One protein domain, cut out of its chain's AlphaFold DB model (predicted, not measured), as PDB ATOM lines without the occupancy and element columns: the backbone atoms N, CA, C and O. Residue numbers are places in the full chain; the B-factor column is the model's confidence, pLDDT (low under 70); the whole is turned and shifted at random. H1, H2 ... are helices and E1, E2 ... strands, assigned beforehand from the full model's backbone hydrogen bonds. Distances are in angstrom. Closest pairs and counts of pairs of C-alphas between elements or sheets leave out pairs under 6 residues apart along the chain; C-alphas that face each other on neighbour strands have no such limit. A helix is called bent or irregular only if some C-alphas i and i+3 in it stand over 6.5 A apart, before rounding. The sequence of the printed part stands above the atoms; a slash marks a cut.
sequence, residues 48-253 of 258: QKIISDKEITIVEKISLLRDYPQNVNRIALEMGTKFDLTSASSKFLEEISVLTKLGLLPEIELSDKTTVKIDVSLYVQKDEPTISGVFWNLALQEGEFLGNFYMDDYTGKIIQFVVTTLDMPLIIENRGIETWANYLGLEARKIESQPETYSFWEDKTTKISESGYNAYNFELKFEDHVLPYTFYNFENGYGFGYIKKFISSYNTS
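This is residues 48 to 253 of the 258 residues of an uncharacterized protein of Tissierella pigra (UniProt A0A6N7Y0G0). One large, twisted sheet curls round two short helices, H1 and H4, while H2 and H3 pack on its outside, each over a different part of it. At one end the bent hairpin of E7 and E8 reaches far from the middle; the first printed residues make the opposite end. The printed part has 206 residues with four named helices and ten named strands: along the chain H1 comes before E1, H2 between E1 and E2, H3 between E5 and E6, and H4 after E10; each pair of neighbour strands is antiparallel, and the sheet is branched, with E8 having three neighbours, E6, E7 and E9. The class is mixed, helices and strands, and the whole is compact, with a radius of gyration of the C-alphas of 17.0 A and spans of 49, 42 and 33 A.

H1 covers residues 58 to 67, 14.4 A long, and begins with C-alpha 58 at (236.964, 435.429, 427.940). E1 is residues 72 to 77, and H2, the longest helix, is residues 85 to 101, 24.5 A. E2, residues 115 to 125, measures 31.6 A and E3, residues 132 to 142, 32.1 A. E4 is residues 145 to 152, 22.2 A, and E5 residues 158 to 164, 16.5 A. H3 takes residues 174 to 183, 14.2 A; E6 is residues 187 to 189 and E7 residues 196 to 201. E8, residues 207 to 222, is the longest strand at 39.3 A, with C-alpha 207 at (236.476, 412.860, 457.572), and it bends by 89 degrees at residue 210. E9 is residues 225 to 234, 29.3 A, and E10 residues 237 to 240. H4, residues 244 to 252, is 13.5 A long and ends with C-alpha 252 at (229.673, 410.602, 447.280).

E1, an edge strand, is the antiparallel neighbour of E2, with N 75 and O 122 2.9 A apart. E2 E3 E4 E5 form a meander, each strand the antiparallel neighbour of the one before; N 119 and O 137, N 138 and O 149, and N 148 and O 162 stand at 2.9, 2.9 and 2.8 A. E5 is antiparallel to E10, with N 163 and O 238 2.8 A apart. E7 E8 E9 E10 are a second meander, with N 198 and O 213 at 2.8 A, N 218 and O 229 at 2.9 A, and N 232 and O 239 at 2.8 A. Pairing on E8 is staggered: E7 and E6 lie on one side of it, beside residues 207 to 215 and 218 to 221, and E9 on the other side; N 189 of E6 and O 219 are 2.8 A apart. The sheet curls round H1, whose closest C-alphas to E3 are Lys 61 and Gly 133, 6.1 A, and to E9 Val 59 and Leu 227, 6.7 A. H2 is on the sheet at a height of 8.0 A, over E3 and E4, and runs across the strands, at 68 degrees to E3 on the local plane. H3, on the same face as H2, has a height of 7.7 A and only just lies over E8, with 3 of its 10 C-alphas falling on it. The sheet also curls round H4, on the opposite face from H2 and H3; the C-alphas of Phe 200 and Ser 248, 7.7 A apart, are the closest of E7 and H4. Every O i to N i+4 pair is within hydrogen-bond range in H1, H2 and H3, but 3 of 5 are in H4.

The C-alphas farthest apart are those of Gln 48 and Thr 205, 50.6 A. The printed part has no cut, and its one long link is H2 to E2, residues 102 to 114. The mean pLDDT of the printed part is 83.5; 39 residues are under 70, namely 48 to 54, 166 to 172, 193 to 194, 199 to 211 and 244 to 253.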
ATOM      1  N   GLN A  48     217.492 435.260 420.741       47.94
ATOM      2  CA  GLN A  48     217.796 436.534 420.089       47.94
ATOM      3  C   GLN A  48     217.341 437.780 420.867       47.94
ATOM      4  O   GLN A  48     217.815 438.869 420.565       47.94
ATOM      5  N   LYS A  49     216.446 437.663 421.862       45.50
ATOM      6  CA  LYS A  49     215.986 438.818 422.660       45.50
ATOM      7  C   LYS A  49     216.731 439.035 423.977       45.50
ATOM      8  O   LYS A  49     216.598 440.115 424.546       45.50
ATOM      9  N   ILE A  50     217.459 438.036 424.480       51.12
ATOM     10  CA  ILE A  50     218.171 438.134 425.771       51.12
ATOM     11  C   ILE A  50     219.668 438.371 425.570       51.12
ATOM     12  O   ILE A  50     220.314 438.991 426.411       51.12
ATOM     13  N   ILE A  51     220.228 437.870 424.472       54.81
ATOM     14  CA  ILE A  51     221.666 437.923 424.235       54.81
ATOM     15  C   ILE A  51     222.038 439.356 423.873       54.81
ATOM     16  O   ILE A  51     221.573 439.900 422.874       54.81
ATOM     17  N   SER A  52     222.843 439.985 424.727       53.56
ATOM     18  CA  SER A  52     223.423 441.286 424.418       53.56
ATOM     19  C   SER A  52     224.324 441.141 423.190       53.56
ATOM     20  O   SER A  52     225.188 440.270 423.168       53.56
ATOM     21  N   ASP A  53     224.173 442.025 422.200       53.69
ATOM     22  CA  ASP A  53     225.089 442.117 421.048       53.69
ATOM     23  C   ASP A  53     226.530 442.488 421.460       53.69
ATOM     24  O   ASP A  53     227.445 442.489 420.634       53.69
ATOM     25  N   LYS A  54     226.750 442.831 422.737       64.44
ATOM     26  CA  LYS A  54     228.074 443.104 423.286       64.44
ATOM     27  C   LYS A  54     228.798 441.785 423.553       64.44
ATOM     28  O   LYS A  54     228.491 441.072 424.504       64.44
ATOM     29  N   GLU A  55     229.807 441.503 422.735       70.44
ATOM     30  CA  GLU A  55     230.762 440.430 423.001       70.44
ATOM     31  C   GLU A  55     231.490 440.711 424.324       70.44
ATOM     32  O   GLU A  55     232.193 441.714 424.461       70.44
ATOM     33  N   ILE A  56     231.285 439.840 425.312       85.75
ATOM     34  CA  ILE A  56     232.037 439.868 426.568       85.75
ATOM     35  C   ILE A  56     233.358 439.110 426.418       85.75
ATOM     36  O   ILE A  56     233.466 438.130 425.675       85.75
ATOM     37  N   THR A  57     234.365 439.554 427.158       89.19
ATOM     38  CA  THR A  57     235.712 438.980 427.173       89.19
ATOM     39  C   THR A  57     235.722 437.549 427.719       89.19
ATOM     40  O   THR A  57     234.838 437.125 428.466       89.19
ATOM     41  N   ILE A  58     236.774 436.786 427.400       89.81
ATOM     42  CA  ILE A  58     236.964 435.429 427.940       89.81
ATOM     43  C   ILE A  58     237.027 435.426 429.480       89.81
ATOM     44  O   ILE A  58     236.542 434.497 430.118       89.81
ATOM     45  N   VAL A  59     237.561 436.492 430.086       90.88
ATOM     46  CA  VAL A  59     237.627 436.662 431.543       90.88
ATOM     47  C   VAL A  59     236.230 436.825 432.144       90.88
ATOM     48  O   VAL A  59     235.903 436.148 433.120       90.88
ATOM     49  N   GLU A  60     235.377 437.652 431.537       91.69
ATOM     50  CA  GLU A  60     233.976 437.798 431.947       91.69
ATOM     51  C   GLU A  60     233.213 436.473 431.783       91.69
ATOM     52  O   GLU A  60     232.485 436.062 432.688       91.69
ATOM     53  N   LYS A  61     233.451 435.727 430.696       92.69
ATOM     54  CA  LYS A  61     232.851 434.398 430.486       92.69
ATOM     55  C   LYS A  61     233.237 433.398 431.572       92.69
ATOM     56  O   LYS A  61     232.377 432.709 432.116       92.69
ATOM     57  N   ILE A  62     234.518 433.337 431.924       93.06
ATOM     58  CA  ILE A  62     234.999 432.469 433.002       93.06
ATOM     59  C   ILE A  62     234.407 432.913 434.354       93.06
ATOM     60  O   ILE A  62     234.043 432.071 435.178       93.06
ATOM     61  N   SER A  63     234.229 434.221 434.574       91.62
ATOM     62  CA  SER A  63     233.595 434.743 435.792       91.62
ATOM     63  C   SER A  63     232.124 434.321 435.937       91.62
ATOM     64  O   SER A  63     231.691 434.007 437.046       91.62
ATOM     65  N   LEU A  64     231.380 434.176 434.831       93.12
ATOM     66  CA  LEU A  64     230.015 433.634 434.860       93.12
ATOM     67  C   LEU A  64     229.982 432.193 435.393       93.12
ATOM     68  O   LEU A  64     229.086 431.834 436.160       93.12
ATOM     69  N   LEU A  65     230.968 431.368 435.024       91.94
ATOM     70  CA  LEU A  65     231.079 429.997 435.534       91.94
ATOM     71  C   LEU A  65     231.493 429.962 437.012       91.94
ATOM     72  O   LEU A  65     231.026 429.095 437.752       91.94
ATOM     73  N   ARG A  66     232.319 430.919 437.456       90.00
ATOM     74  CA  ARG A  66     232.701 431.089 438.869       90.00
ATOM     75  C   ARG A  66     231.506 431.395 439.757       90.00
ATOM     76  O   ARG A  66     231.342 430.793 440.818       90.00
ATOM     77  N   ASP A  67     230.714 432.371 439.331       89.31
ATOM     78  CA  ASP A  67     229.695 433.003 440.166       89.31
ATOM     79  C   ASP A  67     228.366 432.232 440.130       89.31
ATOM     80  O   ASP A  67     227.417 432.569 440.845       89.31
ATOM     81  N   TYR A  68     228.292 431.163 439.331       86.00
ATOM     82  CA  TYR A  68     227.147 430.269 439.258       86.00
ATOM     83  C   TYR A  68     227.091 429.259 440.426       86.00
ATOM     84  O   TYR A  68     228.067 428.556 440.724       86.00
ATOM     85  N   PRO A  69     225.913 429.068 441.064       84.50
ATOM     86  CA  PRO A  69     224.598 429.679 440.829       84.50
ATOM     87  C   PRO A  69     224.300 430.906 441.713       84.50
ATOM     88  O   PRO A  69     223.158 431.369 441.771       84.50
ATOM     89  N   GLN A  70     225.284 431.407 442.464       86.62
ATOM     90  CA  GLN A  70     225.087 432.455 443.464       86.62
ATOM     91  C   GLN A  70     224.612 433.763 442.819       86.62
ATOM     92  O   GLN A  70     223.525 434.237 443.159       86.62
ATOM     93  N   ASN A  71     225.359 434.293 441.845       89.25
ATOM     94  CA  ASN A  71     225.050 435.561 441.172       89.25
ATOM     95  C   ASN A  71     224.744 435.432 439.670       89.25
ATOM     96  O   ASN A  71     224.710 436.420 438.938       89.25
ATOM     97  N   VAL A  72     224.508 434.210 439.194       90.44
ATOM     98  CA  VAL A  72     224.281 433.932 437.772       90.44
ATOM     99  C   VAL A  72     223.029 433.082 437.607       90.44
ATOM    100  O   VAL A  72     222.860 432.069 438.288       90.44
ATOM    101  N   ASN A  73     222.143 433.508 436.711       90.56
ATOM    102  CA  ASN A  73     221.007 432.724 436.243       90.56
ATOM    103  C   ASN A  73     221.452 431.828 435.089       90.56
ATOM    104  O   ASN A  73     222.180 432.280 434.208       90.56
ATOM    105  N   ARG A  74     220.977 430.580 435.077       92.25
ATOM    106  CA  ARG A  74     221.184 429.637 433.975       92.25
ATOM    107  C   ARG A  74     219.846 429.317 433.324       92.25
ATOM    108  O   ARG A  74     218.909 428.924 434.015       92.25
ATOM    109  N   ILE A  75     219.785 429.444 432.005       91.50
ATOM    110  CA  ILE A  75     218.611 429.134 431.188       91.50
ATOM    111  C   ILE A  75     219.025 428.063 430.184       91.50
ATOM    112  O   ILE A  75     219.966 428.270 429.420       91.50
ATOM    113  N   ALA A  76     218.363 426.907 430.208       91.69
ATOM    114  CA  ALA A  76     218.597 425.862 429.217       91.69
ATOM    115  C   ALA A  76     218.142 426.344 427.834       91.69
ATOM    116  O   ALA A  76     217.088 426.968 427.715       91.69
ATOM    117  N   LEU A  77     218.939 426.055 426.811       89.12
ATOM    118  CA  LEU A  77     218.635 426.386 425.424       89.12
ATOM    119  C   LEU A  77     218.509 425.099 424.604       89.12
ATOM    120  O   LEU A  77     219.045 424.059 424.981       89.12
ATOM    121  N   GLU A  78     217.831 425.184 423.464       87.81
ATOM    122  CA  GLU A  78     217.786 424.087 422.487       87.81
ATOM    123  C   GLU A  78     219.021 424.080 421.571       87.81
ATOM    124  O   GLU A  78     219.438 423.028 421.096       87.81
ATOM    125  N   MET A  79     219.618 425.253 421.329       88.62
ATOM    126  CA  MET A  79     220.794 425.431 420.476       88.62
ATOM    127  C   MET A  79     221.646 426.620 420.932       88.62
ATOM    128  O   MET A  79     221.175 427.486 421.675       88.62
ATOM    129  N   GLY A  80     222.902 426.643 420.485       89.44
ATOM    130  CA  GLY A  80     223.792 427.787 420.642       89.44
ATOM    131  C   GLY A  80     223.466 428.916 419.665       89.44
ATOM    132  O   GLY A  80     222.521 428.844 418.880       89.44
ATOM    133  N   THR A  81     224.256 429.983 419.715       87.81
ATOM    134  CA  THR A  81     224.175 431.097 418.759       87.81
ATOM    135  C   THR A  81     225.086 430.919 417.556       87.81
ATOM    136  O   THR A  81     224.750 431.394 416.471       87.81
ATOM    137  N   LYS A  82     226.242 430.270 417.735       91.69
ATOM    138  CA  LYS A  82     227.199 429.999 416.651       91.69
ATOM    139  C   LYS A  82     227.215 428.544 416.234       91.69
ATOM    140  O   LYS A  82     227.467 428.269 415.064       91.69
ATOM    141  N   PHE A  83     226.953 427.643 417.172       89.56
ATOM    142  CA  PHE A  83     226.917 426.218 416.905       89.56
ATOM    143  C   PHE A  83     225.497 425.666 417.056       89.56
ATOM    144  O   PHE A  83     224.689 426.129 417.862       89.56
ATOM    145  N   ASP A  84     225.209 424.638 416.273       92.56
ATOM    146  CA  ASP A  84     224.165 423.660 416.558       92.56
ATOM    147  C   ASP A  84     224.782 422.427 417.238       92.56
ATOM    148  O   ASP A  84     225.996 422.341 417.422       92.56
ATOM    149  N   LEU A  85     223.958 421.446 417.610       91.50
ATOM    150  CA  LEU A  85     224.425 420.241 418.301       91.50
ATOM    151  C   LEU A  85     225.525 419.488 417.525       91.50
ATOM    152  O   LEU A  85     226.493 419.006 418.116       91.50
ATOM    153  N   THR A  86     225.389 419.375 416.202       93.00
ATOM    154  CA  THR A  86     226.318 418.613 415.355       93.00
ATOM    155  C   THR A  86     227.658 419.328 415.211       93.00
ATOM    156  O   THR A  86     228.719 418.714 415.359       93.00
ATOM    157  N   SER A  87     227.624 420.632 414.948       94.81
ATOM    158  CA  SER A  87     228.818 421.468 414.826       94.81
ATOM    159  C   SER A  87     229.511 421.682 416.174       94.81
ATOM    160  O   SER A  87     230.737 421.611 416.218       94.81
ATOM    161  N   ALA A  88     228.766 421.816 417.277       95.56
ATOM    162  CA  ALA A  88     229.320 421.872 418.630       95.56
ATOM    163  C   ALA A  88     230.035 420.568 419.000       95.56
ATOM    164  O   ALA A  88     231.153 420.606 419.504       95.56
ATOM    165  N   SER A  89     229.430 419.413 418.699       95.00
ATOM    166  CA  SER A  89     230.063 418.103 418.909       95.00
ATOM    167  C   SER A  89     231.361 417.968 418.106       95.00
ATOM    168  O   SER A  89     232.404 417.611 418.649       95.00
ATOM    169  N   SER A  90     231.325 418.337 416.822       94.88
ATOM    170  CA  SER A  90     232.505 418.282 415.949       94.88
ATOM    171  C   SER A  90     233.624 419.199 416.454       94.88
ATOM    172  O   SER A  90     234.780 418.782 416.529       94.88
ATOM    173  N   LYS A  91     233.274 420.428 416.857       97.44
ATOM    174  CA  LYS A  91     234.222 421.399 417.409       97.44
ATOM    175  C   LYS A  91     234.799 420.932 418.743       97.44
ATOM    176  O   LYS A  91     235.997 421.054 418.971       97.44
ATOM    177  N   PHE A  92     233.982 420.331 419.597       97.19
ATOM    178  CA  PHE A  92     234.443 419.768 420.857       97.19
ATOM    179  C   PHE A  92     235.510 418.686 420.653       97.19
ATOM    180  O   PHE A  92     236.553 418.741 421.298       97.19
ATOM    181  N   LEU A  93     235.302 417.740 419.733       95.06
ATOM    182  CA  LEU A  93     236.289 416.688 419.454       95.06
ATOM    183  C   LEU A  93     237.596 417.247 418.862       95.06
ATOM    184  O   LEU A  93     238.685 416.739 419.154       95.06
ATOM    185  N   GLU A  94     237.504 418.317 418.068       96.25
ATOM    186  CA  GLU A  94     238.674 419.072 417.611       96.25
ATOM    187  C   GLU A  94     239.449 419.649 418.806       96.25
ATOM    188  O   GLU A  94     240.658 419.444 418.911       96.25
ATOM    189  N   GLU A  95     238.765 420.308 419.744       97.88
ATOM    190  CA  GLU A  95     239.411 420.885 420.926       97.88
ATOM    191  C   GLU A  95     239.973 419.828 421.879       97.88
ATOM    192  O   GLU A  95     241.056 420.034 422.422       97.88
ATOM    193  N   ILE A  96     239.318 418.673 422.043       96.06
ATOM    194  CA  ILE A  96     239.894 417.535 422.778       96.06
ATOM    195  C   ILE A  96     241.240 417.147 422.159       96.06
ATOM    196  O   ILE A  96     242.240 417.045 422.868       96.06
ATOM    197  N   SER A  97     241.302 417.042 420.829       95.00
ATOM    198  CA  SER A  97     242.548 416.736 420.118       95.00
ATOM    199  C   SER A  97     243.621 417.816 420.318       95.00
ATOM    200  O   SER A  97     244.809 417.501 420.409       95.00
ATOM    201  N   VAL A  98     243.230 419.093 420.380       97.25
ATOM    202  CA  VAL A  98     244.144 420.209 420.679       97.25
ATOM    203  C   VAL A  98     244.687 420.096 422.103       97.25
ATOM    204  O   VAL A  98     245.900 420.163 422.294       97.25
ATOM    205  N   LEU A  99     243.822 419.885 423.095       95.62
ATOM    206  CA  LEU A  99     244.221 419.775 424.498       95.62
ATOM    207  C   LEU A  99     245.113 418.551 424.751       95.62
ATOM    208  O   LEU A  99     246.100 418.671 425.476       95.62
ATOM    209  N   THR A 100     244.844 417.414 424.105       93.38
ATOM    210  CA  THR A 100     245.725 416.236 424.152       93.38
ATOM    211  C   THR A 100     247.108 416.548 423.575       93.38
ATOM    212  O   THR A 100     248.119 416.267 424.213       93.38
ATOM    213  N   LYS A 101     247.192 417.218 422.414       94.50
ATOM    214  CA  LYS A 101     248.483 417.626 421.813       94.50
ATOM    215  C   LYS A 101     249.277 418.596 422.688       94.50
ATOM    216  O   LYS A 101     250.505 418.597 422.639       94.50
ATOM    217  N   LEU A 102     248.587 419.432 423.460       93.88
ATOM    218  CA  LEU A 102     249.200 420.349 424.421       93.88
ATOM    219  C   LEU A 102     249.627 419.654 425.725       93.88
ATOM    220  O   LEU A 102     250.223 420.303 426.582       93.88
ATOM    221  N   GLY A 103     249.327 418.362 425.890       91.31
ATOM    222  CA  GLY A 103     249.569 417.626 427.131       91.31
ATOM    223  C   GLY A 103     248.670 418.077 428.284       91.31
ATOM    224  O   GLY A 103     249.023 417.886 429.442       91.31
ATOM    225  N   LEU A 104     247.533 418.715 427.979       92.38
ATOM    226  CA  LEU A 104     246.532 419.152 428.958       92.38
ATOM    227  C   LEU A 104     245.441 418.103 429.187       92.38
ATOM    228  O   LEU A 104     244.720 418.192 430.174       92.38
ATOM    229  N   LEU A 105     245.317 417.138 428.276       92.00
ATOM    230  CA  LEU A 105     244.492 415.941 428.402       92.00
ATOM    231  C   LEU A 105     245.345 414.706 428.087       92.00
ATOM    232  O   LEU A 105     246.312 414.826 427.327       92.00
ATOM    233  N   PRO A 106     245.012 413.524 428.635       89.06
ATOM    234  CA  PRO A 106     245.635 412.285 428.188       89.06
ATOM    235  C   PRO A 106     245.287 412.004 426.719       89.06
ATOM    236  O   PRO A 106     244.406 412.637 426.124       89.06
ATOM    237  N   GLU A 107     245.964 411.020 426.135       88.50
ATOM    238  CA  GLU A 107     245.500 410.421 424.888       88.50
ATOM    239  C   GLU A 107     244.179 409.687 425.137       88.50
ATOM    240  O   GLU A 107     244.041 408.937 426.102       88.50
ATOM    241  N   ILE A 108     243.189 409.958 424.287       86.19
ATOM    242  CA  ILE A 108     241.852 409.368 424.363       86.19
ATOM    243  C   ILE A 108     241.590 408.704 423.016       86.19
ATOM    244  O   ILE A 108     241.463 409.381 421.993       86.19
ATOM    245  N   GLU A 109     241.518 407.378 423.008       82.75
ATOM    246  CA  GLU A 109     241.154 406.610 421.820       82.75
ATOM    247  C   GLU A 109     239.635 406.638 421.644       82.75
ATOM    248  O   GLU A 109     238.910 405.811 422.190       82.75
ATOM    249  N   LEU A 110     239.140 407.624 420.897       83.44
ATOM    250  CA  LEU A 110     237.716 407.724 420.587       83.44
ATOM    251  C   LEU A 110     237.280 406.503 419.764       83.44
ATOM    252  O   LEU A 110     237.860 406.209 418.717       83.44
ATOM    253  N   SER A 111     236.249 405.806 420.233       83.44
ATOM    254  CA  SER A 111     235.729 404.579 419.629       83.44
ATOM    255  C   SER A 111     234.210 404.645 419.464       83.44
ATOM    256  O   SER A 111     233.550 405.569 419.933       83.44
ATOM    257  N   ASP A 112     233.613 403.624 418.847       77.75
ATOM    258  CA  ASP A 112     232.152 403.520 418.723       77.75
ATOM    259  C   ASP A 112     231.429 403.433 420.085       77.75
ATOM    260  O   ASP A 112     230.205 403.554 420.153       77.75
ATOM    261  N   LYS A 113     232.166 403.200 421.180       82.25
ATOM    262  CA  LYS A 113     231.634 403.177 422.552       82.25
ATOM    263  C   LYS A 113     231.674 404.545 423.233       82.25
ATOM    264  O   LYS A 113     231.125 404.677 424.332       82.25
ATOM    265  N   THR A 114     232.262 405.548 422.585       87.56
ATOM    266  CA  THR A 114     232.367 406.891 423.138       87.56
ATOM    267  C   THR A 114     230.985 407.485 423.316       87.56
ATOM    268  O   THR A 114     230.215 407.651 422.369       87.56
ATOM    269  N   THR A 115     230.671 407.836 424.557       89.56
ATOM    270  CA  THR A 115     229.424 408.511 424.892       89.56
ATOM    271  C   THR A 115     229.705 409.989 425.102       89.56
ATOM    272  O   THR A 115     230.477 410.359 425.986       89.56
ATOM    273  N   VAL A 116     229.041 410.836 424.314       90.69
ATOM    274  CA  VAL A 116     229.063 412.292 424.483       90.69
ATOM    275  C   VAL A 116     227.652 412.769 424.795       90.69
ATOM    276  O   VAL A 116     226.735 412.581 423.996       90.69
ATOM    277  N   LYS A 117     227.468 413.387 425.962       93.62
ATOM    278  CA  LYS A 117     226.248 414.133 426.298       93.62
ATOM    279  C   LYS A 117     226.528 415.613 426.137       93.62
ATOM    280  O   LYS A 117     227.578 416.074 426.571       93.62
ATOM    281  N   ILE A 118     225.603 416.329 425.513       93.12
ATOM    282  CA  ILE A 118     225.784 417.729 425.146       93.12
ATOM    283  C   ILE A 118     224.516 418.488 425.511       93.12
ATOM    284  O   ILE A 118     223.447 418.178 424.994       93.12
ATOM    285  N   ASP A 119     224.665 419.501 426.357       94.12
ATOM    286  CA  ASP A 119     223.606 420.435 426.725       94.12
ATOM    287  C   ASP A 119     224.096 421.866 426.506       94.12
ATOM    288  O   ASP A 119     225.266 422.169 426.730       94.12
ATOM    289  N   VAL A 120     223.208 422.788 426.150       94.94
ATOM    290  CA  VAL A 120     223.556 424.205 425.973       94.94
ATOM    291  C   VAL A 120     222.739 425.079 426.911       94.94
ATOM    292  O   VAL A 120     221.591 424.786 427.258       94.94
ATOM    293  N   SER A 121     223.357 426.132 427.436       94.81
ATOM    294  CA  SER A 121     222.681 427.053 428.347       94.81
ATOM    295  C   SER A 121     223.226 428.470 428.237       94.81
ATOM    296  O   SER A 121     224.427 428.676 428.070       94.81
ATOM    297  N   LEU A 122     222.331 429.442 428.397       93.38
ATOM    298  CA  LEU A 122     222.661 430.847 428.590       93.38
ATOM    299  C   LEU A 122     222.909 431.114 430.076       93.38
ATOM    300  O   LEU A 122     222.099 430.738 430.925       93.38
ATOM    301  N   TYR A 123     224.009 431.794 430.371       93.38
ATOM    302  CA  TYR A 123     224.377 432.265 431.697       93.38
ATOM    303  C   TYR A 123     224.290 433.784 431.700       93.38
ATOM    304  O   TYR A 123     224.881 434.429 430.837       93.38
ATOM    305  N   VAL A 124     223.547 434.348 432.649       91.94
ATOM    306  CA  VAL A 124     223.311 435.794 432.758       91.94
ATOM    307  C   VAL A 124     223.585 436.240 434.183       91.94
ATOM    308  O   VAL A 124     223.002 435.690 435.125       91.94
ATOM    309  N   GLN A 125     224.454 437.230 434.357       91.81
ATOM    310  CA  GLN A 125     224.702 437.820 435.667       91.81
ATOM    311  C   GLN A 125     223.448 438.553 436.165       91.81
ATOM    312  O   GLN A 125     222.809 439.294 435.419       91.81
ATOM    313  N   LYS A 126     223.062 438.325 437.425       90.00
ATOM    314  CA  LYS A 126     221.796 438.852 437.971       90.00
ATOM    315  C   LYS A 126     221.816 440.372 438.107       90.00
ATOM    316  O   LYS A 126     220.831 441.019 437.763       90.00
ATOM    317  N   ASP A 127     222.928 440.914 438.594       89.25
ATOM    318  CA  ASP A 127     223.063 442.347 438.886       89.25
ATOM    319  C   ASP A 127     223.389 443.183 437.637       89.25
ATOM    320  O   ASP A 127     223.047 444.363 437.575       89.25
ATOM    321  N   GLU A 128     224.016 442.572 436.627       87.00
ATOM    322  CA  GLU A 128     224.404 443.224 435.374       87.00
ATOM    323  C   GLU A 128     224.098 442.304 434.175       87.00
ATOM    324  O   GLU A 128     224.989 441.629 433.659       87.00
ATOM    325  N   PRO A 129     222.836 442.250 433.699       85.25
ATOM    326  CA  PRO A 129     222.419 441.305 432.656       85.25
ATOM    327  C   PRO A 129     223.106 441.475 431.296       85.25
ATOM    328  O   PRO A 129     222.999 440.601 430.440       85.25
ATOM    329  N   THR A 130     223.812 442.589 431.079       85.12
ATOM    330  CA  THR A 130     224.677 442.785 429.908       85.12
ATOM    331  C   THR A 130     225.875 441.839 429.902       85.12
ATOM    332  O   THR A 130     226.428 441.584 428.836       85.12
ATOM    333  N   ILE A 131     226.255 441.284 431.058       88.94
ATOM    334  CA  ILE A 131     227.256 440.225 431.166       88.94
ATOM    335  C   ILE A 131     226.532 438.885 431.032       88.94
ATOM    336  O   ILE A 131     225.914 438.369 431.971       88.94
ATOM    337  N   SER A 132     226.582 438.331 429.821       90.94
ATOM    338  CA  SER A 132     225.947 437.058 429.493       90.94
ATOM    339  C   SER A 132     226.775 436.238 428.507       90.94
ATOM    340  O   SER A 132     227.505 436.790 427.686       90.94
ATOM    341  N   GLY A 133     226.676 434.912 428.593       92.19
ATOM    342  CA  GLY A 133     227.425 433.989 427.741       92.19
ATOM    343  C   GLY A 133     226.687 432.674 427.530       92.19
ATOM    344  O   GLY A 133     226.027 432.169 428.440       92.19
ATOM    345  N   VAL A 134     226.788 432.124 426.320       94.44
ATOM    346  CA  VAL A 134     226.245 430.804 425.981       94.44
ATOM    347  C   VAL A 134     227.363 429.774 426.071       94.44
ATOM    348  O   VAL A 134     228.418 429.935 425.456       94.44
ATOM    349  N   PHE A 135     227.121 428.714 426.838       95.81
ATOM    350  CA  PHE A 135     228.087 427.641 427.044       95.81
ATOM    351  C   PHE A 135     227.479 426.285 426.719       95.81
ATOM    352  O   PHE A 135     226.350 425.970 427.117       95.81
ATOM    353  N   TRP A 136     228.278 425.470 426.042       97.06
ATOM    354  CA  TRP A 136     228.042 424.051 425.849       97.06
ATOM    355  C   TRP A 136     228.638 423.287 427.028       97.06
ATOM    356  O   TRP A 136     229.826 423.401 427.321       97.06
ATOM    357  N   ASN A 137     227.802 422.515 427.710       95.62
ATOM    358  CA  ASN A 137     228.179 421.570 428.748       95.62
ATOM    359  C   ASN A 137     228.307 420.201 428.098       95.62
ATOM    360  O   ASN A 137     227.317 419.674 427.588       95.62
ATOM    361  N   LEU A 138     229.509 419.635 428.110       95.06
ATOM    362  CA  LEU A 138     229.769 418.353 427.471       95.06
ATOM    363  C   LEU A 138     230.278 417.355 428.500       95.06
ATOM    364  O   LEU A 138     231.207 417.660 429.246       95.06
ATOM    365  N   ALA A 139     229.682 416.168 428.526       93.62
ATOM    366  CA  ALA A 139     230.182 415.037 429.293       93.62
ATOM    367  C   ALA A 139     230.664 413.954 428.328       93.62
ATOM    368  O   ALA A 139     229.877 413.441 427.531       93.62
ATOM    369  N   LEU A 140     231.951 413.626 428.406       92.75
ATOM    370  CA  LEU A 140     232.615 412.607 427.600       92.75
ATOM    371  C   LEU A 140     232.912 411.395 428.479       92.75
ATOM    372  O   LEU A 140     233.482 411.540 429.561       92.75
ATOM    373  N   GLN A 141     232.550 410.214 427.998       91.44
ATOM    374  CA  GLN A 141     232.892 408.943 428.616       91.44
ATOM    375  C   GLN A 141     233.452 407.994 427.558       91.44
ATOM    376  O   GLN A 141     232.769 407.701 426.576       91.44
ATOM    377  N   GLU A 142     234.664 407.496 427.797       88.62
ATOM    378  CA  GLU A 142     235.318 406.464 426.987       88.62
ATOM    379  C   GLU A 142     236.094 405.520 427.905       88.62
ATOM    380  O   GLU A 142     237.052 405.926 428.561       88.62
ATOM    381  N   GLY A 143     235.663 404.260 427.987       85.88
ATOM    382  CA  GLY A 143     236.227 403.307 428.942       85.88
ATOM    383  C   GLY A 143     236.184 403.851 430.375       85.88
ATOM    384  O   GLY A 143     235.107 404.077 430.931       85.88
ATOM    385  N   GLU A 144     237.365 404.059 430.953       84.38
ATOM    386  CA  GLU A 144     237.570 404.579 432.309       84.38
ATOM    387  C   GLU A 144     237.778 406.100 432.361       84.38
ATOM    388  O   GLU A 144     237.788 406.697 433.440       84.38
ATOM    389  N   PHE A 145     237.916 406.743 431.201       88.56
ATOM    390  CA  PHE A 145     237.974 408.190 431.098       88.56
ATOM    391  C   PHE A 145     236.570 408.775 431.257       88.56
ATOM    392  O   PHE A 145     235.650 408.429 430.509       88.56
ATOM    393  N   LEU A 146     236.420 409.718 432.189       90.81
ATOM    394  CA  LEU A 146     235.241 410.578 432.288       90.81
ATOM    395  C   LEU A 146     235.696 412.029 432.287       90.81
ATOM    396  O   LEU A 146     236.635 412.384 432.992       90.81
ATOM    397  N   GLY A 147     235.002 412.889 431.556       92.06
ATOM    398  CA  GLY A 147     235.291 414.314 431.554       92.06
ATOM    399  C   GLY A 147     234.034 415.156 431.467       92.06
ATOM    400  O   GLY A 147     233.122 414.820 430.720       92.06
ATOM    401  N   ASN A 148     234.000 416.259 432.211       94.44
ATOM    402  CA  ASN A 148     233.015 417.322 432.025       94.44
ATOM    403  C   ASN A 148     233.724 418.579 431.561       94.44
ATOM    404  O   ASN A 148     234.720 418.993 432.158       94.44
ATOM    405  N   PHE A 149     233.161 419.209 430.543       95.75
ATOM    406  CA  PHE A 149     233.753 420.327 429.838       95.75
ATOM    407  C   PHE A 149     232.725 421.437 429.675       95.75
ATOM    408  O   PHE A 149     231.541 421.182 429.454       95.75
ATOM    409  N   TYR A 150     233.209 422.668 429.748       96.56
ATOM    410  CA  TYR A 150     232.478 423.863 429.366       96.56
ATOM    411  C   TYR A 150     233.160 424.445 428.140       96.56
ATOM    412  O   TYR A 150     234.324 424.838 428.216       96.56
ATOM    413  N   MET A 151     232.445 424.500 427.023       97.44
ATOM    414  CA  MET A 151     232.925 425.089 425.779       97.44
ATOM    415  C   MET A 151     232.159 426.381 425.494       97.44
ATOM    416  O   MET A 151     230.930 426.417 425.555       97.44
ATOM    417  N   ASP A 152     232.891 427.452 425.208       95.94
ATOM    418  CA  ASP A 152     232.320 428.737 424.817       95.94
ATOM    419  C   ASP A 152     231.676 428.630 423.436       95.94
ATOM    420  O   ASP A 152     232.335 428.250 422.471       95.94
ATOM    421  N   ASP A 153     230.399 428.997 423.326       95.06
ATOM    422  CA  ASP A 153     229.682 428.954 422.050       95.06
ATOM    423  C   ASP A 153     230.260 429.935 421.027       95.06
ATOM    424  O   ASP A 153     230.148 429.698 419.837       95.06
ATOM    425  N   TYR A 154     230.916 431.020 421.440       92.00
ATOM    426  CA  TYR A 154     231.434 431.986 420.471       92.00
ATOM    427  C   TYR A 154     232.739 431.536 419.804       92.00
ATOM    428  O   TYR A 154     232.872 431.587 418.582       92.00
ATOM    429  N   THR A 155     233.718 431.112 420.606       93.00
ATOM    430  CA  THR A 155     235.054 430.715 420.125       93.00
ATOM    431  C   THR A 155     235.178 429.223 419.843       93.00
ATOM    432  O   THR A 155     236.102 428.802 419.148       93.00
ATOM    433  N   GLY A 156     234.292 428.410 420.417       95.56
ATOM    434  CA  GLY A 156     234.416 426.960 420.428       95.56
ATOM    435  C   GLY A 156     235.535 426.443 421.333       95.56
ATOM    436  O   GLY A 156     235.807 425.255 421.284       95.56
ATOM    437  N   LYS A 157     236.205 427.286 422.136       97.00
ATOM    438  CA  LYS A 157     237.258 426.845 423.067       97.00
ATOM    439  C   LYS A 157     236.664 426.238 424.332       97.00
ATOM    440  O   LYS A 157     235.662 426.728 424.855       97.00
ATOM    441  N   ILE A 158     237.327 425.221 424.873       97.88
ATOM    442  CA  ILE A 158     237.023 424.657 426.191       97.88
ATOM    443  C   ILE A 158     237.583 425.603 427.254       97.88
ATOM    444  O   ILE A 158     238.786 425.770 427.363       97.88
ATOM    445  N   ILE A 159     236.735 426.224 428.064       95.81
ATOM    446  CA  ILE A 159     237.159 427.249 429.034       95.81
ATOM    447  C   ILE A 159     237.242 426.742 430.470       95.81
ATOM    448  O   ILE A 159     237.759 427.441 431.333       95.81
ATOM    449  N   GLN A 160     236.726 425.546 430.737       95.38
ATOM    450  CA  GLN A 160     236.805 424.871 432.029       95.38
ATOM    451  C   GLN A 160     236.581 423.377 431.812       95.38
ATOM    452  O   GLN A 160     235.730 422.985 431.011       95.38
ATOM    453  N   PHE A 161     237.314 422.538 432.540       94.69
ATOM    454  CA  PHE A 161     237.084 421.099 432.520       94.69
ATOM    455  C   PHE A 161     237.494 420.411 433.816       94.69
ATOM    456  O   PHE A 161     238.322 420.910 434.575       94.69
ATOM    457  N   VAL A 162     236.924 419.230 434.040       92.00
ATOM    458  CA  VAL A 162     237.367 418.259 435.041       92.00
ATOM    459  C   VAL A 162     237.336 416.877 434.419       92.00
ATOM    460  O   VAL A 162     236.348 416.517 433.781       92.00
ATOM    461  N   VAL A 163     238.403 416.112 434.606       91.19
ATOM    462  CA  VAL A 163     238.529 414.751 434.092       91.19
ATOM    463  C   VAL A 163     238.916 413.789 435.199       91.19
ATOM    464  O   VAL A 163     239.597 414.167 436.154       91.19
ATOM    465  N   THR A 164     238.487 412.543 435.051       87.62
ATOM    466  CA  THR A 164     238.928 411.413 435.859       87.62
ATOM    467  C   THR A 164     239.535 410.346 434.970       87.62
ATOM    468  O   THR A 164     238.960 410.005 433.935       87.62
ATOM    469  N   THR A 165     240.677 409.814 435.391       80.75
ATOM    470  CA  THR A 165     241.437 408.782 434.680       80.75
ATOM    471  C   THR A 165     242.043 407.845 435.719       80.75
ATOM    472  O   THR A 165     242.626 408.338 436.685       80.75
ATOM    473  N   LEU A 166     241.939 406.528 435.534       69.06
ATOM    474  CA  LEU A 166     242.487 405.557 436.488       69.06
ATOM    475  C   LEU A 166     244.024 405.454 436.444       69.06
ATOM    476  O   LEU A 166     244.632 405.117 437.456       69.06
ATOM    477  N   ASP A 167     244.652 405.825 435.322       57.94
ATOM    478  CA  ASP A 167     246.046 405.449 435.055       57.94
ATOM    479  C   ASP A 167     247.112 406.541 435.215       57.94
ATOM    480  O   ASP A 167     248.291 406.230 435.072       57.94
ATOM    481  N   MET A 168     246.781 407.797 435.539       54.25
ATOM    482  CA  MET A 168     247.821 408.787 435.869       54.25
ATOM    483  C   MET A 168     247.244 410.077 436.469       54.25
ATOM    484  O   MET A 168     246.491 410.778 435.788       54.25
ATOM    485  N   PRO A 169     247.650 410.500 437.682       54.72
ATOM    486  CA  PRO A 169     247.540 411.905 438.028       54.72
ATOM    487  C   PRO A 169     248.504 412.657 437.111       54.72
ATOM    488  O   PRO A 169     249.725 412.525 437.228       54.72
ATOM    489  N   LEU A 170     247.970 413.431 436.167       59.03
ATOM    490  CA  LEU A 170     248.799 414.328 435.378       59.03
ATOM    491  C   LEU A 170     249.365 415.361 436.357       59.03
ATOM    492  O   LEU A 170     248.642 416.211 436.884       59.03
ATOM    493  N   ILE A 171     250.655 415.240 436.676       61.22
ATOM    494  CA  ILE A 171     251.360 416.237 437.477       61.22
ATOM    495  C   ILE A 171     251.545 417.444 436.564       61.22
ATOM    496  O   ILE A 171     252.538 417.574 435.852       61.22
ATOM    497  N   ILE A 172     250.537 418.309 436.541       64.88
ATOM    498  CA  ILE A 172     250.644 419.606 435.895       64.88
ATOM    499  C   ILE A 172     251.504 420.487 436.801       64.88
ATOM    500  O   ILE A 172     251.042 421.043 437.796       64.88
ATOM    501  N   GLU A 173     252.789 420.571 436.464       71.12
ATOM    502  CA  GLU A 173     253.686 421.609 436.967       71.12
ATOM    503  C   GLU A 173     253.258 422.988 436.426       71.12
ATOM    504  O   GLU A 173     252.401 423.088 435.543       71.12
ATOM    505  N   ASN A 174     253.902 424.068 436.886       82.12
ATOM    506  CA  ASN A 174     253.640 425.446 436.434       82.12
ATOM    507  C   ASN A 174     253.531 425.576 434.904       82.12
ATOM    508  O   ASN A 174     252.695 426.325 434.400       82.12
ATOM    509  N   ARG A 175     254.308 424.782 434.157       87.06
ATOM    510  CA  ARG A 175     254.270 424.741 432.693       87.06
ATOM    511  C   ARG A 175     252.890 424.390 432.127       87.06
ATOM    512  O   ARG A 175     252.506 424.947 431.100       87.06
ATOM    513  N   GLY A 176     252.135 423.479 432.741       90.12
ATOM    514  CA  GLY A 176     250.794 423.147 432.250       90.12
ATOM    515  C   GLY A 176     249.772 424.238 432.577       90.12
ATOM    516  O   GLY A 176     248.900 424.500 431.755       90.12
ATOM    517  N   ILE A 177     249.933 424.962 433.694       92.44
ATOM    518  CA  ILE A 177     249.133 426.163 434.001       92.44
ATOM    519  C   ILE A 177     249.381 427.262 432.958       92.44
ATOM    520  O   ILE A 177     248.435 427.840 432.424       92.44
ATOM    521  N   GLU A 178     250.643 427.515 432.614       94.44
ATOM    522  CA  GLU A 178     251.009 428.462 431.554       94.44
ATOM    523  C   GLU A 178     250.482 428.014 430.185       94.44
ATOM    524  O   GLU A 178     249.958 428.822 429.421       94.44
ATOM    525  N   THR A 179     250.571 426.717 429.878       95.31
ATOM    526  CA  THR A 179     250.056 426.149 428.622       95.31
ATOM    527  C   THR A 179     248.539 426.301 428.521       95.31
ATOM    528  O   THR A 179     248.034 426.687 427.468       95.31
ATOM    529  N   TRP A 180     247.814 426.066 429.619       95.44
ATOM    530  CA  TRP A 180     246.375 426.305 429.711       95.44
ATOM    531  C   TRP A 180     246.019 427.780 429.498       95.44
ATOM    532  O   TRP A 180     245.154 428.092 428.678       95.44
ATOM    533  N   ALA A 181     246.706 428.701 430.179       95.44
ATOM    534  CA  ALA A 181     246.465 430.132 430.010       95.44
ATOM    535  C   ALA A 181     246.717 430.574 428.558       95.44
ATOM    536  O   ALA A 181     245.852 431.204 427.949       95.44
ATOM    537  N   ASN A 182     247.829 430.139 427.958       96.19
ATOM    538  CA  ASN A 182     248.151 430.426 426.559       96.19
ATOM    539  C   ASN A 182     247.102 429.866 425.589       96.19
ATOM    540  O   ASN A 182     246.738 430.537 424.624       96.19
ATOM    541  N   TYR A 183     246.576 428.663 425.845       96.75
ATOM    542  CA  TYR A 183     245.494 428.077 425.051       96.75
ATOM    543  C   TYR A 183     244.228 428.953 425.053       96.75
ATOM    544  O   TYR A 183     243.566 429.079 424.016       96.75
ATOM    545  N   LEU A 184     243.924 429.608 426.176       95.62
ATOM    546  CA  LEU A 184     242.823 430.567 426.302       95.62
ATOM    547  C   LEU A 184     243.150 431.965 425.747       95.62
ATOM    548  O   LEU A 184     242.260 432.812 425.694       95.62
ATOM    549  N   GLY A 185     244.395 432.222 425.329       94.62
ATOM    550  CA  GLY A 185     244.858 433.556 424.933       94.62
ATOM    551  C   GLY A 185     245.090 434.495 426.122       94.62
ATOM    552  O   GLY A 185     244.912 435.704 425.994       94.62
ATOM    553  N   LEU A 186     245.444 433.938 427.281       94.88
ATOM    554  CA  LEU A 186     245.601 434.627 428.560       94.88
ATOM    555  C   LEU A 186     247.021 434.480 429.107       94.88
ATOM    556  O   LEU A 186     247.728 433.521 428.808       94.88
ATOM    557  N   GLU A 187     247.416 435.408 429.975       94.38
ATOM    558  CA  GLU A 187     248.667 435.317 430.731       94.38
ATOM    559  C   GLU A 187     248.393 434.738 432.128       94.38
ATOM    560  O   GLU A 187     247.529 435.244 432.846       94.38
ATOM    561  N   ALA A 188     249.138 433.703 432.534       93.00
ATOM    562  CA  ALA A 188     249.130 433.210 433.912       93.00
ATOM    563  C   ALA A 188     250.099 434.027 434.781       93.00
ATOM    564  O   ALA A 188     251.262 434.220 434.426       93.00
ATOM    565  N   ARG A 189     249.638 434.486 435.944       91.75
ATOM    566  CA  ARG A 189     250.435 435.226 436.933       91.75
ATOM    567  C   ARG A 189     250.250 434.647 438.326       91.75
ATOM    568  O   ARG A 189     249.256 433.983 438.599       91.75
ATOM    569  N   LYS A 190     251.207 434.942 439.212       87.31
ATOM    570  CA  LYS A 190     251.176 434.563 440.637       87.31
ATOM    571  C   LYS A 190     250.821 433.087 440.860       87.31
ATOM    572  O   LYS A 190     249.998 432.770 441.709       87.31
ATOM    573  N   ILE A 191     251.432 432.202 440.076       84.06
ATOM    574  CA  ILE A 191     251.257 430.760 440.242       84.06
ATOM    575  C   ILE A 191     251.847 430.375 441.599       84.06
ATOM    576  O   ILE A 191     253.043 430.578 441.834       84.06
ATOM    577  N   GLU A 192     251.009 429.871 442.501       78.75
ATOM    578  CA  GLU A 192     251.460 429.401 443.806       78.75
ATOM    579  C   GLU A 192     252.470 428.262 443.646       78.75
ATOM    580  O   GLU A 192     252.250 427.299 442.913       78.75
ATOM    581  N   SER A 193     253.598 428.362 444.350       66.25
ATOM    582  CA  SER A 193     254.681 427.377 444.257       66.25
ATOM    583  C   SER A 193     254.349 426.037 444.912       66.25
ATOM    584  O   SER A 193     255.050 425.054 444.681       66.25
ATOM    585  N   GLN A 194     253.340 426.003 445.784       69.69
ATOM    586  CA  GLN A 194     252.884 424.800 446.473       69.69
ATOM    587  C   GLN A 194     251.358 424.786 446.504       69.69
ATOM    588  O   GLN A 194     250.767 425.832 446.770       69.69
ATOM    589  N   PRO A 195     250.728 423.627 446.260       74.94
ATOM    590  CA  PRO A 195     249.286 423.533 446.325       74.94
ATOM    591  C   PRO A 195     248.782 423.593 447.763       74.94
ATOM    592  O   PRO A 195     249.399 423.065 448.690       74.94
ATOM    593  N   GLU A 196     247.584 424.135 447.924       77.19
ATOM    594  CA  GLU A 196     246.810 423.970 449.143       77.19
ATOM    595  C   GLU A 196     246.173 422.576 449.161       77.19
ATOM    596  O   GLU A 196     245.412 422.210 448.257       77.19
ATOM    597  N   THR A 197     246.470 421.784 450.192       73.69
ATOM    598  CA  THR A 197     245.870 420.458 450.371       73.69
ATOM    599  C   THR A 197     244.585 420.556 451.183       73.69
ATOM    600  O   THR A 197     244.577 420.967 452.344       73.69
ATOM    601  N   TYR A 198     243.494 420.089 450.590       71.19
ATOM    602  CA  TYR A 198     242.183 420.019 451.215       71.19
ATOM    603  C   TYR A 198     241.779 418.565 451.448       71.19
ATOM    604  O   TYR A 198     241.966 417.705 450.593       71.19
ATOM    605  N   SER A 199     241.181 418.293 452.606       69.44
ATOM    606  CA  SER A 199     240.556 417.004 452.926       69.44
ATOM    607  C   SER A 199     239.035 417.108 452.821       69.44
ATOM    608  O   SER A 199     238.472 418.171 453.097       69.44
ATOM    609  N   PHE A 200     238.360 416.013 452.462       64.19
ATOM    610  CA  PHE A 200     236.896 415.967 452.475       64.19
ATOM    611  C   PHE A 200     236.380 415.649 453.878       64.19
ATOM    612  O   PHE A 200     236.676 414.599 454.453       64.19
ATOM    613  N   TRP A 201     235.570 416.557 454.407       56.12
ATOM    614  CA  TRP A 201     234.958 416.453 455.724       56.12
ATOM    615  C   TRP A 201     233.440 416.631 455.600       56.12
ATOM    616  O   TRP A 201     232.985 417.501 454.858       56.12
ATOM    617  N   GLU A 202     232.665 415.804 456.304       52.34
ATOM    618  CA  GLU A 202     231.196 415.903 456.408       52.34
ATOM    619  C   GLU A 202     230.816 417.056 457.330       52.34
ATOM    620  O   GLU A 202     229.878 417.807 457.080       52.34
ATOM    621  N   ASP A 203     231.622 417.223 458.375       56.44
ATOM    622  CA  ASP A 203     231.544 418.268 459.377       56.44
ATOM    623  C   ASP A 203     232.952 418.528 459.949       56.44
ATOM    624  O   ASP A 203     233.932 417.921 459.530       56.44
ATOM    625  N   LYS A 204     233.085 419.419 460.936       58.66
ATOM    626  CA  LYS A 204     234.390 419.780 461.532       58.66
ATOM    627  C   LYS A 204     235.161 418.611 462.176       58.66
ATOM    628  O   LYS A 204     236.307 418.807 462.570       58.66
ATOM    629  N   THR A 205     234.543 417.448 462.333       58.50
ATOM    630  CA  THR A 205     235.064 416.292 463.073       58.50
ATOM    631  C   THR A 205     235.068 414.988 462.275       58.50
ATOM    632  O   THR A 205     235.818 414.078 462.623       58.50
ATOM    633  N   THR A 206     234.296 414.892 461.193       55.31
ATOM    634  CA  THR A 206     234.059 413.641 460.463       55.31
ATOM    635  C   THR A 206     234.689 413.692 459.074       55.31
ATOM    636  O   THR A 206     234.188 414.370 458.177       55.31
ATOM    637  N   LYS A 207     235.807 412.981 458.879       52.47
ATOM    638  CA  LYS A 207     236.476 412.860 457.572       52.47
ATOM    639  C   LYS A 207     235.702 411.854 456.710       52.47
ATOM    640  O   LYS A 207     235.516 410.717 457.137       52.47
ATOM    641  N   ILE A 208     235.248 412.252 455.518       51.34
ATOM    642  CA  ILE A 208     234.426 411.385 454.642       51.34
ATOM    643  C   ILE A 208     235.292 410.404 453.849       51.34
ATOM    644  O   ILE A 208     234.871 409.273 453.604       51.34
ATOM    645  N   SER A 209     236.488 410.826 453.443       54.31
ATOM    646  CA  SER A 209     237.426 410.002 452.682       54.31
ATOM    647  C   SER A 209     238.862 410.279 453.108       54.31
ATOM    648  O   SER A 209     239.185 411.366 453.584       54.31
ATOM    649  N   GLU A 210     239.747 409.295 452.947       51.31
ATOM    650  CA  GLU A 210     241.181 409.527 453.133       51.31
ATOM    651  C   GLU A 210     241.757 410.448 452.056       51.31
ATOM    652  O   GLU A 210     242.676 411.216 452.358       51.31
ATOM    653  N   SER A 211     241.156 410.418 450.863       58.41
ATOM    654  CA  SER A 211     241.534 411.210 449.701       58.41
ATOM    655  C   SER A 211     241.324 412.709 449.931       58.41
ATOM    656  O   SER A 211     240.395 413.144 450.608       58.41
ATOM    657  N   GLY A 212     242.230 413.514 449.389       70.69
ATOM    658  CA  GLY A 212     242.148 414.969 449.375       70.69
ATOM    659  C   GLY A 212     242.258 415.494 447.951       70.69
ATOM    660  O   GLY A 212     242.351 414.721 446.997       70.69
ATOM    661  N   TYR A 213     242.270 416.813 447.806       78.69
ATOM    662  CA  TYR A 213     242.672 417.457 446.563       78.69
ATOM    663  C   TYR A 213     243.705 418.537 446.845       78.69
ATOM    664  O   TYR A 213     243.714 419.158 447.908       78.69
ATOM    665  N   ASN A 214     244.557 418.755 445.861       84.50
ATOM    666  CA  ASN A 214     245.530 419.823 445.804       84.50
ATOM    667  C   ASN A 214     244.972 420.915 444.893       84.50
ATOM    668  O   ASN A 214     244.571 420.628 443.764       84.50
ATOM    669  N   ALA A 215     244.919 422.146 445.391       87.38
ATOM    670  CA  ALA A 215     244.511 423.315 444.626       87.38
ATOM    671  C   ALA A 215     245.722 424.217 444.386       87.38
ATOM    672  O   ALA A 215     246.399 424.606 445.333       87.38
ATOM    673  N   TYR A 216     245.977 424.543 443.126       88.56
ATOM    674  CA  TYR A 216     246.998 425.497 442.709       88.56
ATOM    675  C   TYR A 216     246.285 426.767 442.272       88.56
ATOM    676  O   TYR A 216     245.616 426.767 441.231       88.56
ATOM    677  N   ASN A 217     246.385 427.831 443.068       90.44
ATOM    678  CA  ASN A 217     245.771 429.102 442.716       90.44
ATOM    679  C   ASN A 217     246.729 429.941 441.870       90.44
ATOM    680  O   ASN A 217     247.949 429.930 442.048       90.44
ATOM    681  N   PHE A 218     246.156 430.655 440.912       92.12
ATOM    682  CA  PHE A 218     246.868 431.581 440.047       92.12
ATOM    683  C   PHE A 218     245.913 432.653 439.525       92.12
ATOM    684  O   PHE A 218     244.706 432.619 439.756       92.12
ATOM    685  N   GLU A 219     246.455 433.635 438.823       93.38
ATOM    686  CA  GLU A 219     245.695 434.707 438.199       93.38
ATOM    687  C   GLU A 219     245.750 434.560 436.679       93.38
ATOM    688  O   GLU A 219     246.828 434.432 436.101       93.38
ATOM    689  N   LEU A 220     244.592 434.608 436.027       92.75
ATOM    690  CA  LEU A 220     244.477 434.782 434.584       92.75
ATOM    691  C   LEU A 220     244.346 436.270 434.278       92.75
ATOM    692  O   LEU A 220     243.478 436.944 434.837       92.75
ATOM    693  N   LYS A 221     245.191 436.785 433.386       91.38
ATOM    694  CA  LYS A 221     245.171 438.187 432.975       91.38
ATOM    695  C   LYS A 221     244.832 438.337 431.493       91.38
ATOM    696  O   LYS A 221     245.433 437.676 430.647       91.38
ATOM    697  N   PHE A 222     243.931 439.275 431.207       87.31
ATOM    698  CA  PHE A 222     243.643 439.803 429.874       87.31
ATOM    699  C   PHE A 222     243.549 441.326 429.948       87.31
ATOM    700  O   PHE A 222     242.712 441.844 430.686       87.31
ATOM    701  N   GLU A 223     244.393 442.042 429.205       86.06
ATOM    702  CA  GLU A 223     244.471 443.511 429.276       86.06
ATOM    703  C   GLU A 223     244.619 443.994 430.735       86.06
ATOM    704  O   GLU A 223     245.558 443.581 431.415       86.06
ATOM    705  N   ASP A 224     243.704 444.826 431.235       83.12
ATOM    706  CA  ASP A 224     243.695 445.316 432.619       83.12
ATOM    707  C   ASP A 224     242.850 444.448 433.574       83.12
ATOM    708  O   ASP A 224     242.766 444.731 434.770       83.12
ATOM    709  N   HIS A 225     242.256 443.359 433.078       85.94
ATOM    710  CA  HIS A 225     241.422 442.453 433.861       85.94
ATOM    711  C   HIS A 225     242.241 441.290 434.413       85.94
ATOM    712  O   HIS A 225     243.002 440.634 433.699       85.94
ATOM    713  N   VAL A 226     242.049 441.013 435.702       88.25
ATOM    714  CA  VAL A 226     242.695 439.910 436.415       88.25
ATOM    715  C   VAL A 226     241.628 439.065 437.092       88.25
ATOM    716  O   VAL A 226     240.750 439.590 437.777       88.25
ATOM    717  N   LEU A 227     241.723 437.750 436.918       90.81
ATOM    718  CA  LEU A 227     240.764 436.788 437.432       90.81
ATOM    719  C   LEU A 227     241.471 435.692 438.237       90.81
ATOM    720  O   LEU A 227     242.291 434.969 437.669       90.81
ATOM    721  N   PRO A 228     241.143 435.512 439.529       90.81
ATOM    722  CA  PRO A 228     241.624 434.370 440.300       90.81
ATOM    723  C   PRO A 228     241.112 433.070 439.690       90.81
ATOM    724  O   PRO A 228     239.914 432.949 439.446       90.81
ATOM    725  N   TYR A 229     241.983 432.096 439.477       92.38
ATOM    726  CA  TYR A 229     241.668 430.822 438.847       92.38
ATOM    727  C   TYR A 229     242.404 429.686 439.558       92.38
ATOM    728  O   TYR A 229     243.388 429.914 440.264       92.38
ATOM    729  N   THR A 230     241.911 428.461 439.397       90.81
ATOM    730  CA  THR A 230     242.430 427.318 440.148       90.81
ATOM    731  C   THR A 230     242.569 426.102 439.250       90.81
ATOM    732  O   THR A 230     241.677 425.774 438.460       90.81
ATOM    733  N   PHE A 231     243.700 425.422 439.403       91.12
ATOM    734  CA  PHE A 231     243.910 424.068 438.922       91.12
ATOM    735  C   PHE A 231     243.771 423.098 440.098       91.12
ATOM    736  O   PHE A 231     244.366 423.304 441.155       91.12
ATOM    737  N   TYR A 232     242.976 422.049 439.917       88.12
ATOM    738  CA  TYR A 232     242.752 421.017 440.921       88.12
ATOM    739  C   TYR A 232     243.394 419.712 440.478       88.12
ATOM    740  O   TYR A 232     243.212 419.291 439.339       88.12
ATOM    741  N   ASN A 233     244.066 419.041 441.406       86.62
ATOM    742  CA  ASN A 233     244.587 417.691 441.237       86.62
ATOM    743  C   ASN A 233     244.107 416.817 442.403       86.62
ATOM    744  O   ASN A 233     244.160 417.237 443.560       86.62
ATOM    745  N   PHE A 234     243.613 415.623 442.114       83.19
ATOM    746  CA  PHE A 234     243.098 414.666 443.085       83.19
ATOM    747  C   PHE A 234     243.398 413.237 442.621       83.19
ATOM    748  O   PHE A 234     243.840 413.017 441.500       83.19
ATOM    749  N   GLU A 235     243.179 412.261 443.501       78.06
ATOM    750  CA  GLU A 235     243.690 410.886 443.363       78.06
ATOM    751  C   GLU A 235     243.508 410.261 441.971       78.06
ATOM    752  O   GLU A 235     244.449 409.677 441.447       78.06
ATOM    753  N   ASN A 236     242.346 410.461 441.345       82.62
ATOM    754  CA  ASN A 236     242.008 409.865 440.051       82.62
ATOM    755  C   ASN A 236     241.642 410.912 438.998       82.62
ATOM    756  O   ASN A 236     240.815 410.634 438.132       82.62
ATOM    757  N   GLY A 237     242.149 412.143 439.094       87.69
ATOM    758  CA  GLY A 237     241.768 413.169 438.134       87.69
ATOM    759  C   GLY A 237     242.267 414.571 438.430       87.69
ATOM    760  O   GLY A 237     242.945 414.847 439.417       87.69
ATOM    761  N   TYR A 238     241.922 415.480 437.530       89.44
ATOM    762  CA  TYR A 238     242.342 416.869 437.602       89.44
ATOM    763  C   TYR A 238     241.409 417.763 436.793       89.44
ATOM    764  O   TYR A 238     240.551 417.294 436.042       89.44
ATOM    765  N   GLY A 239     241.559 419.074 436.936       91.31
ATOM    766  CA  GLY A 239     240.795 420.007 436.126       91.31
ATOM    767  C   GLY A 239     241.137 421.466 436.352       91.31
ATOM    768  O   GLY A 239     241.700 421.850 437.377       91.31
ATOM    769  N   PHE A 240     240.758 422.281 435.378       92.81
ATOM    770  CA  PHE A 240     240.914 423.727 435.374       92.81
ATOM    771  C   PHE A 240     239.552 424.393 435.513       92.81
ATOM    772  O   PHE A 240     238.638 424.076 434.754       92.81
ATOM    773  N   GLY A 241     239.432 425.355 436.429       88.81
ATOM    774  CA  GLY A 241     238.224 426.166 436.613       88.81
ATOM    775  C   GLY A 241     237.541 425.935 437.942       88.81
ATOM    776  O   GLY A 241     238.094 425.297 438.824       88.81
ATOM    777  N   TYR A 242     236.336 426.462 438.137       82.50
ATOM    778  CA  TYR A 242     235.691 426.499 439.459       82.50
ATOM    779  C   TYR A 242     234.899 425.222 439.742       82.50
ATOM    780  O   TYR A 242     233.680 425.214 439.912       82.50
ATOM    781  N   ILE A 243     235.619 424.104 439.783       70.81
ATOM    782  CA  ILE A 243     235.055 422.750 439.783       70.81
ATOM    783  C   ILE A 243     234.896 422.136 441.181       70.81
ATOM    784  O   ILE A 243     234.547 420.963 441.299       70.81
ATOM    785  N   LYS A 244     235.079 422.912 442.258       67.50
ATOM    786  CA  LYS A 244     234.997 422.423 443.651       67.50
ATOM    787  C   LYS A 244     233.722 421.618 443.941       67.50
ATOM    788  O   LYS A 244     233.776 420.609 444.639       67.50
ATOM    789  N   LYS A 245     232.581 422.034 443.374       61.25
ATOM    790  CA  LYS A 245     231.299 421.319 443.516       61.25
ATOM    791  C   LYS A 245     231.313 419.944 442.843       61.25
ATOM    792  O   LYS A 245     230.830 418.986 443.439       61.25
ATOM    793  N   PHE A 246     231.913 419.837 441.658       58.38
ATOM    794  CA  PHE A 246     232.045 418.568 440.940       58.38
ATOM    795  C   PHE A 246     232.910 417.585 441.728       58.38
ATOM    796  O   PHE A 246     232.505 416.446 441.952       58.38
ATOM    797  N   ILE A 247     234.047 418.052 442.249       55.97
ATOM    798  CA  ILE A 247     234.960 417.232 443.053       55.97
ATOM    799  C   ILE A 247     234.245 416.665 444.297       55.97
ATOM    800  O   ILE A 247     234.395 415.487 444.612       55.97
ATOM    801  N   SER A 248     233.407 417.462 444.974       52.88
ATOM    802  CA  SER A 248     232.646 416.979 446.138       52.88
ATOM    803  C   SER A 248     231.584 415.922 445.804       52.88
ATOM    804  O   SER A 248     231.361 415.024 446.613       52.88
ATOM    805  N   SER A 249     230.956 415.980 444.622       49.56
ATOM    806  CA  SER A 249     229.928 415.006 444.218       49.56
ATOM    807  C   SER A 249     230.500 413.647 443.800       49.56
ATOM    808  O   SER A 249     229.873 412.620 444.061       49.56
ATOM    809  N   TYR A 250     231.704 413.610 443.217       49.84
ATOM    810  CA  TYR A 250     232.316 412.357 442.754       49.84
ATOM    811  C   TYR A 250     232.649 411.388 443.898       49.84
ATOM    812  O   TYR A 250     232.439 410.183 443.763       49.84
ATOM    813  N   ASN A 251     233.069 411.897 445.060       44.88
ATOM    814  CA  ASN A 251     233.361 411.051 446.223       44.88
ATOM    815  C   ASN A 251     232.103 410.517 446.929       44.88
ATOM    816  O   ASN A 251     232.172 409.492 447.609       44.88
ATOM    817  N   THR A 252     230.935 411.147 446.749       39.25
ATOM    818  CA  THR A 252     229.673 410.602 447.280       39.25
ATOM    819  C   THR A 252     229.136 409.422 446.464       39.25
ATOM    820  O   THR A 252     228.482 408.548 447.030       39.25
ATOM    821  N   SER A 253     229.456 409.335 445.168       36.28
ATOM    822  CA  SER A 253     228.993 408.259 444.273       36.28
ATOM    823  C   SER A 253     229.768 406.937 444.383       36.28
ATOM    824  O   SER A 253     229.293 405.926 443.877       36.28
TER     825      SER A 253